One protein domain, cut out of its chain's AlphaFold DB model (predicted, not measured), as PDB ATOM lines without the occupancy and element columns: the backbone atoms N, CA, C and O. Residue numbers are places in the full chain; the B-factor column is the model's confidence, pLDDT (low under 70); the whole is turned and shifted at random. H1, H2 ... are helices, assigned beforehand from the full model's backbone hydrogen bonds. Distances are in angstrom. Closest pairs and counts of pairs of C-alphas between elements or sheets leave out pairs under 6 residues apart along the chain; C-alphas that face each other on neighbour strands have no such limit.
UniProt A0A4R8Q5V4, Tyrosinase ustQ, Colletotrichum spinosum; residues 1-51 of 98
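What this domain is: This is residues 1 to 51 of the 98 residues of the protein "Tyrosinase ustQ" of Colletotrichum spinosum (UniProt A0A4R8Q5V4). A loose, uneven U of two helices, H1 and the much longer H3, is joined at one end by the small turn of H2 and an unnamed loop, while H4 makes a small hook at the far end of H3. H3 makes the long axis; H1 runs back beside its first part with few contacts, and residues 44 to 49 stick out. The printed part has 51 residues with four named helices, in the order H1, H2, H3, H4, and no named strand: the class is all helix. It is a loose rod, with a radius of gyration of the C-alphas of 13.0 A and spans of 40 by 19 by 14 A.

How they stand to each other: H1, residues 2 to 13, and H2, residues 15 to 18, touch only at the corner by their tight link; the closest C-alphas, of His 10 and Leu 18, are 5.3 A apart. H3, residues 27 to 44, only just touches H1, with 3 pairs of C-alphas within 8 A, the closest those of His 6 and Ile 35 at 7.2 A. Their lines stand at a shallow tilt of 23 degrees, opposite ways. H2 and H3 are close but not clearly touching, the closest C-alphas, of Phe 17 and Phe 28, being 7.3 A apart. H4, residues 47 to 50, touches H3 only at the corner, and only just, with 3 pairs within 8 A; the closest C-alphas are those of Gln 43 and Arg 50, 5.0 A. H4 is apart from H1 and H2. Every O i to N i+4 pair is within hydrogen-bond range in H3, 4 of 8 are in H1, and H2 and H4 are too short for such a pair.

Where its parts are: H1 begins at C-alpha 2 (-6.926, -46.285, -42.723) and is 16.1 A long; H2 is 5.9 A long. H3 runs 25.7 A from C-alpha 27 (5.039, -54.965, -33.898). H4, 5.2 A long, ends at C-alpha 50 (-7.283, -29.602, -35.687).

The domain as a whole: The two C-alphas farthest apart, of Gly 15 and Arg 48, are 40.6 A apart. The printed part has no cut, and no link is long. The mean pLDDT of the printed part is 94.1, and no printed residue is under 70.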
ATOM      1  N   MET A   1      -6.015 -42.372 -44.410       78.38
ATOM      2  CA  MET A   1      -5.065 -42.982 -43.458       78.38
ATOM      3  C   MET A   1      -5.297 -44.487 -43.361       78.38
ATOM      4  O   MET A   1      -4.441 -45.239 -43.812       78.38
ATOM      5  N   GLU A   2      -6.499 -44.895 -42.951       85.88
ATOM      6  CA  GLU A   2      -6.926 -46.285 -42.723       85.88
ATOM      7  C   GLU A   2      -6.533 -47.299 -43.819       85.88
ATOM      8  O   GLU A   2      -5.683 -48.157 -43.623       85.88
ATOM      9  N   ASN A   3      -7.053 -47.156 -45.041       85.88
ATOM     10  CA  ASN A   3      -6.816 -48.147 -46.105       85.88
ATOM     11  C   ASN A   3      -5.419 -48.100 -46.745       85.88
ATOM     12  O   ASN A   3      -5.084 -48.964 -47.557       85.88
ATOM     13  N   ARG A   4      -4.617 -47.071 -46.446       86.44
ATOM     14  CA  ARG A   4      -3.312 -46.864 -47.092       86.44
ATOM     15  C   ARG A   4      -2.161 -47.145 -46.142       86.44
ATOM     16  O   ARG A   4      -1.339 -47.979 -46.473       86.44
ATOM     17  N   LEU A   5      -2.080 -46.454 -45.010       88.44
ATOM     18  CA  LEU A   5      -0.925 -46.558 -44.113       88.44
ATOM     19  C   LEU A   5      -1.152 -47.579 -42.998       88.44
ATOM     20  O   LEU A   5      -0.252 -48.361 -42.729       88.44
ATOM     21  N   HIS A   6      -2.356 -47.627 -42.425       93.44
ATOM     22  CA  HIS A   6      -2.707 -48.592 -41.381       93.44
ATOM     23  C   HIS A   6      -2.851 -50.010 -41.973       93.44
ATOM     24  O   HIS A   6      -1.988 -50.871 -41.806       93.44
ATOM     25  N   ASN A   7      -3.845 -50.223 -42.838       92.75
ATOM     26  CA  ASN A   7      -4.179 -51.560 -43.345       92.75
ATOM     27  C   ASN A   7      -3.116 -52.208 -44.245       92.75
ATOM     28  O   ASN A   7      -3.138 -53.425 -44.428       92.75
ATOM     29  N   ARG A   8      -2.193 -51.443 -44.845       92.19
ATOM     30  CA  ARG A   8      -1.118 -52.047 -45.657       92.19
ATOM     31  C   ARG A   8      -0.043 -52.701 -44.804       92.19
ATOM     32  O   ARG A   8       0.464 -53.735 -45.221       92.19
ATOM     33  N   ILE A   9       0.287 -52.134 -43.643       91.38
ATOM     34  CA  ILE A   9       1.295 -52.725 -42.755       91.38
ATOM     35  C   ILE A   9       0.731 -53.975 -42.084       91.38
ATOM     36  O   ILE A   9       1.406 -55.000 -42.097       91.38
ATOM     37  N   HIS A  10      -0.543 -53.947 -41.670       94.38
ATOM     38  CA  HIS A  10      -1.271 -55.153 -41.257       94.38
ATOM     39  C   HIS A  10      -1.125 -56.304 -42.264       94.38
ATOM     40  O   HIS A  10      -0.803 -57.433 -41.903       94.38
ATOM     41  N   ARG A  11      -1.271 -55.998 -43.559       92.44
ATOM     42  CA  ARG A  11      -1.122 -56.985 -44.641       92.44
ATOM     43  C   ARG A  11       0.310 -57.417 -44.923       92.44
ATOM     44  O   ARG A  11       0.503 -58.524 -45.411       92.44
ATOM     45  N   ALA A  12       1.285 -56.549 -44.675       92.94
ATOM     46  CA  ALA A  12       2.684 -56.824 -44.968       92.94
ATOM     47  C   ALA A  12       3.321 -57.762 -43.934       92.94
ATOM     48  O   ALA A  12       4.063 -58.657 -44.328       92.94
ATOM     49  N   VAL A  13       3.025 -57.577 -42.641       93.94
ATOM     50  CA  VAL A  13       3.568 -58.434 -41.567       93.94
ATOM     51  C   VAL A  13       2.912 -59.818 -41.579       93.94
ATOM     52  O   VAL A  13       3.604 -60.816 -41.402       93.94
ATOM     53  N   SER A  14       1.615 -59.896 -41.910       92.12
ATOM     54  CA  SER A  14       0.863 -61.155 -42.007       92.12
ATOM     55  C   SER A  14       0.658 -61.865 -40.652       92.12
ATOM     56  O   SER A  14       0.829 -61.269 -39.593       92.12
ATOM     57  N   GLY A  15       0.220 -63.128 -40.676       91.56
ATOM     58  CA  GLY A  15      -0.006 -63.937 -39.475       91.56
ATOM     59  C   GLY A  15      -1.088 -63.352 -38.566       91.56
ATOM     60  O   GLY A  15      -2.115 -62.866 -39.048       91.56
ATOM     61  N   ASP A  16      -0.840 -63.370 -37.256       90.94
ATOM     62  CA  ASP A  16      -1.756 -62.807 -36.255       90.94
ATOM     63  C   ASP A  16      -2.021 -61.313 -36.499       90.94
ATOM     64  O   ASP A  16      -3.126 -60.828 -36.241       90.94
ATOM     65  N   PHE A  17      -1.061 -60.607 -37.112       92.69
ATOM     66  CA  PHE A  17      -1.132 -59.183 -37.432       92.69
ATOM     67  C   PHE A  17      -2.212 -58.796 -38.459       92.69
ATOM     68  O   PHE A  17      -2.498 -57.612 -38.639       92.69
ATOM     69  N   LEU A  18      -2.842 -59.768 -39.126       90.50
ATOM     70  CA  LEU A  18      -3.941 -59.551 -40.080       90.50
ATOM     71  C   LEU A  18      -5.330 -59.497 -39.440       90.50
ATOM     72  O   LEU A  18      -6.282 -59.048 -40.084       90.50
ATOM     73  N   ALA A  19      -5.469 -60.040 -38.234       87.12
ATOM     74  CA  ALA A  19      -6.759 -60.346 -37.637       87.12
ATOM     75  C   ALA A  19      -7.040 -59.472 -36.410       87.12
ATOM     76  O   ALA A  19      -6.231 -58.649 -35.994       87.12
ATOM     77  N   PHE A  20      -8.186 -59.701 -35.765       85.81
ATOM     78  CA  PHE A  20      -8.482 -59.112 -34.452       85.81
ATOM     79  C   PHE A  20      -7.447 -59.482 -33.375       85.81
ATOM     80  O   PHE A  20      -7.356 -58.805 -32.359       85.81
ATOM     81  N   ALA A  21      -6.655 -60.529 -33.618       91.62
ATOM     82  CA  ALA A  21      -5.537 -60.950 -32.787       91.62
ATOM     83  C   ALA A  21      -4.244 -60.148 -33.035       91.62
ATOM     84  O   ALA A  21      -3.220 -60.493 -32.457       91.62
ATOM     85  N   ALA A  22      -4.259 -59.087 -33.854       94.25
ATOM     86  CA  ALA A  22      -3.046 -58.356 -34.226       94.25
ATOM     87  C   ALA A  22      -2.250 -57.820 -33.029       94.25
ATOM     88  O   ALA A  22      -1.029 -57.763 -33.104       94.25
ATOM     89  N   GLY A  23      -2.920 -57.505 -31.915       93.50
ATOM     90  CA  GLY A  23      -2.265 -57.108 -30.665       93.50
ATOM     91  C   GLY A  23      -1.367 -58.182 -30.031       93.50
ATOM     92  O   GLY A  23      -0.577 -57.850 -29.157       93.50
ATOM     93  N   ASN A  24      -1.449 -59.444 -30.467       94.62
ATOM     94  CA  ASN A  24      -0.553 -60.514 -30.018       94.62
ATOM     95  C   ASN A  24       0.853 -60.403 -30.632       94.62
ATOM     96  O   ASN A  24       1.799 -60.972 -30.088       94.62
ATOM     97  N   ASP A  25       1.003 -59.686 -31.750       96.06
ATOM     98  CA  ASP A  25       2.304 -59.413 -32.355       96.06
ATOM     99  C   ASP A  25       2.882 -58.110 -31.766       96.06
ATOM    100  O   ASP A  25       2.242 -57.057 -31.864       96.06
ATOM    101  N   PRO A  26       4.093 -58.113 -31.176       94.94
ATOM    102  CA  PRO A  26       4.676 -56.916 -30.568       94.94
ATOM    103  C   PRO A  26       4.873 -55.749 -31.552       94.94
ATOM    104  O   PRO A  26       4.906 -54.590 -31.126       94.94
ATOM    105  N   VAL A  27       4.957 -56.011 -32.862       95.62
ATOM    106  CA  VAL A  27       5.039 -54.965 -33.898       95.62
ATOM    107  C   VAL A  27       3.774 -54.098 -33.930       95.62
ATOM    108  O   VAL A  27       3.844 -52.942 -34.353       95.62
ATOM    109  N   PHE A  28       2.643 -54.585 -33.405       96.38
ATOM    110  CA  PHE A  28       1.400 -53.822 -33.256       96.38
ATOM    111  C   PHE A  28       1.590 -52.488 -32.570       96.38
ATOM    112  O   PHE A  28       1.172 -51.452 -33.088       96.38
ATOM    113  N   TYR A  29       2.270 -52.506 -31.433       96.38
ATOM    114  CA  TYR A  29       2.434 -51.316 -30.617       96.38
ATOM    115  C   TYR A  29       3.324 -50.286 -31.315       96.38
ATOM    116  O   TYR A  29       3.002 -49.101 -31.312       96.38
ATOM    117  N   LEU A  30       4.383 -50.727 -32.003       96.94
ATOM    118  CA  LEU A  30       5.239 -49.838 -32.796       96.94
ATOM    119  C   LEU A  30       4.502 -49.269 -34.016       96.94
ATOM    120  O   LEU A  30       4.637 -48.084 -34.326       96.94
ATOM    121  N   HIS A  31       3.695 -50.090 -34.697       96.19
ATOM    122  CA  HIS A  31       2.877 -49.639 -35.817       96.19
ATOM    123  C   HIS A  31       1.882 -48.557 -35.379       96.19
ATOM    124  O   HIS A  31       1.844 -47.483 -35.983       96.19
ATOM    125  N   HIS A  32       1.121 -48.810 -34.313       97.19
ATOM    126  CA  HIS A  32       0.118 -47.869 -33.820       97.19
ATOM    127  C   HIS A  32       0.727 -46.625 -33.164       97.19
ATOM    128  O   HIS A  32       0.164 -45.547 -33.336       97.19
ATOM    129  N   ALA A  33       1.904 -46.716 -32.536       98.00
ATOM    130  CA  ALA A  33       2.648 -45.536 -32.087       98.00
ATOM    131  C   ALA A  33       3.036 -44.629 -33.267       98.00
ATOM    132  O   ALA A  33       2.902 -43.411 -33.190       98.00
ATOM    133  N   GLN A  34       3.445 -45.200 -34.405       97.50
ATOM    134  CA  GLN A  34       3.721 -44.400 -35.600       97.50
ATOM    135  C   GLN A  34       2.441 -43.800 -36.204       97.50
ATOM    136  O   GLN A  34       2.480 -42.684 -36.719       97.50
ATOM    137  N   ILE A  35       1.306 -44.504 -36.159       97.56
ATOM    138  CA  ILE A  35       0.004 -43.953 -36.575       97.56
ATOM    139  C   ILE A  35      -0.391 -42.766 -35.685       97.56
ATOM    140  O   ILE A  35      -0.777 -41.727 -36.223       97.56
ATOM    141  N   ASP A  36      -0.231 -42.887 -34.368       98.06
ATOM    142  CA  ASP A  36      -0.501 -41.806 -33.417       98.06
ATOM    143  C   ASP A  36       0.466 -40.624 -33.604       98.06
ATOM    144  O   ASP A  36       0.036 -39.480 -33.673       98.06
ATOM    145  N   HIS A  37       1.751 -40.877 -33.864       97.81
ATOM    146  CA  HIS A  37       2.707 -39.829 -34.234       97.81
ATOM    147  C   HIS A  37       2.288 -39.074 -35.508       97.81
ATOM    148  O   HIS A  37       2.382 -37.847 -35.581       97.81
ATOM    149  N   LEU A  38       1.803 -39.777 -36.539       97.69
ATOM    150  CA  LEU A  38       1.284 -39.129 -37.749       97.69
ATOM    151  C   LEU A  38       0.048 -38.269 -37.460       97.69
ATOM    152  O   LEU A  38      -0.074 -37.187 -38.037       97.69
ATOM    153  N   TRP A  39      -0.845 -38.745 -36.591       97.31
ATOM    154  CA  TRP A  39      -2.016 -38.000 -36.136       97.31
ATOM    155  C   TRP A  39      -1.610 -36.737 -35.367       97.31
ATOM    156  O   TRP A  39      -2.026 -35.637 -35.732       97.31
ATOM    157  N   TRP A  40      -0.710 -36.879 -34.393       98.06
ATOM    158  CA  TRP A  40      -0.147 -35.781 -33.612       98.06
ATOM    159  C   TRP A  40       0.492 -34.715 -34.509       98.06
ATOM    160  O   TRP A  40       0.144 -33.540 -34.411       98.06
ATOM    161  N   ARG A  41       1.344 -35.101 -35.473       98.19
ATOM    162  CA  ARG A  41       1.950 -34.137 -36.417       98.19
ATOM    163  C   ARG A  41       0.899 -33.362 -37.203       98.19
ATOM    164  O   ARG A  41       1.031 -32.154 -37.385       98.19
ATOM    165  N   TRP A  42      -0.149 -34.045 -37.661       97.69
ATOM    166  CA  TRP A  42      -1.242 -33.401 -38.381       97.69
ATOM    167  C   TRP A  42      -2.017 -32.414 -37.496       97.69
ATOM    168  O   TRP A  42      -2.392 -31.346 -37.987       97.69
ATOM    169  N   GLN A  43      -2.230 -32.724 -36.212       98.12
ATOM    170  CA  GLN A  43      -2.825 -31.783 -35.261       98.12
ATOM    171  C   GLN A  43      -1.922 -30.559 -35.071       98.12
ATOM    172  O   GLN A  43      -2.407 -29.436 -35.198       98.12
ATOM    173  N   GLU A  44      -0.620 -30.754 -34.847       97.94
ATOM    174  CA  GLU A  44       0.336 -29.671 -34.577       97.94
ATOM    175  C   GLU A  44       0.470 -28.666 -35.731       97.94
ATOM    176  O   GLU A  44       0.596 -27.467 -35.484       97.94
ATOM    177  N   GLU A  45       0.342 -29.107 -36.987       98.31
ATOM    178  CA  GLU A  45       0.329 -28.218 -38.162       98.31
ATOM    179  C   GLU A  45      -0.725 -27.097 -38.074       98.31
ATOM    180  O   GLU A  45      -0.535 -26.020 -38.640       98.31
ATOM    181  N   ALA A  46      -1.846 -27.328 -37.381       98.25
ATOM    182  CA  ALA A  46      -2.859 -26.306 -37.125       98.25
ATOM    183  C   ALA A  46      -3.615 -26.583 -35.815       98.25
ATOM    184  O   ALA A  46      -4.841 -26.725 -35.805       98.25
ATOM    185  N   LYS A  47      -2.886 -26.629 -34.691       96.94
ATOM    186  CA  LYS A  47      -3.405 -27.095 -33.389       96.94
ATOM    187  C   LYS A  47      -4.721 -26.433 -32.976       96.94
ATOM    188  O   LYS A  47      -5.641 -27.104 -32.526       96.94
ATOM    189  N   ARG A  48      -4.862 -25.123 -33.215       97.25
ATOM    190  CA  ARG A  48      -6.077 -24.356 -32.871       97.25
ATOM    191  C   ARG A  48      -7.356 -24.884 -33.528       97.25
ATOM    192  O   ARG A  48      -8.421 -24.726 -32.946       97.25
ATOM    193  N   THR A  49      -7.265 -25.455 -34.727       97.62
ATOM    194  CA  THR A  49      -8.431 -25.937 -35.482       97.62
ATOM    195  C   THR A  49      -8.504 -27.457 -35.549       97.62
ATOM    196  O   THR A  49      -9.602 -27.997 -35.637       97.62
ATOM    197  N   ARG A  50      -7.363 -28.150 -35.486       98.12
ATOM    198  CA  ARG A  50      -7.283 -29.602 -35.687       98.12
ATOM    199  C   ARG A  50      -7.301 -30.426 -34.406       98.12
ATOM    200  O   ARG A  50      -7.661 -31.593 -34.475       98.12
ATOM    201  N   LEU A  51      -6.961 -29.848 -33.249       97.75
ATOM    202  CA  LEU A  51      -6.813 -30.616 -32.005       97.75
ATOM    203  C   LEU A  51      -8.066 -31.437 -31.669       97.75
ATOM    204  O   LEU A  51      -7.958 -32.619 -31.374       97.75
TER     205      LEU A  51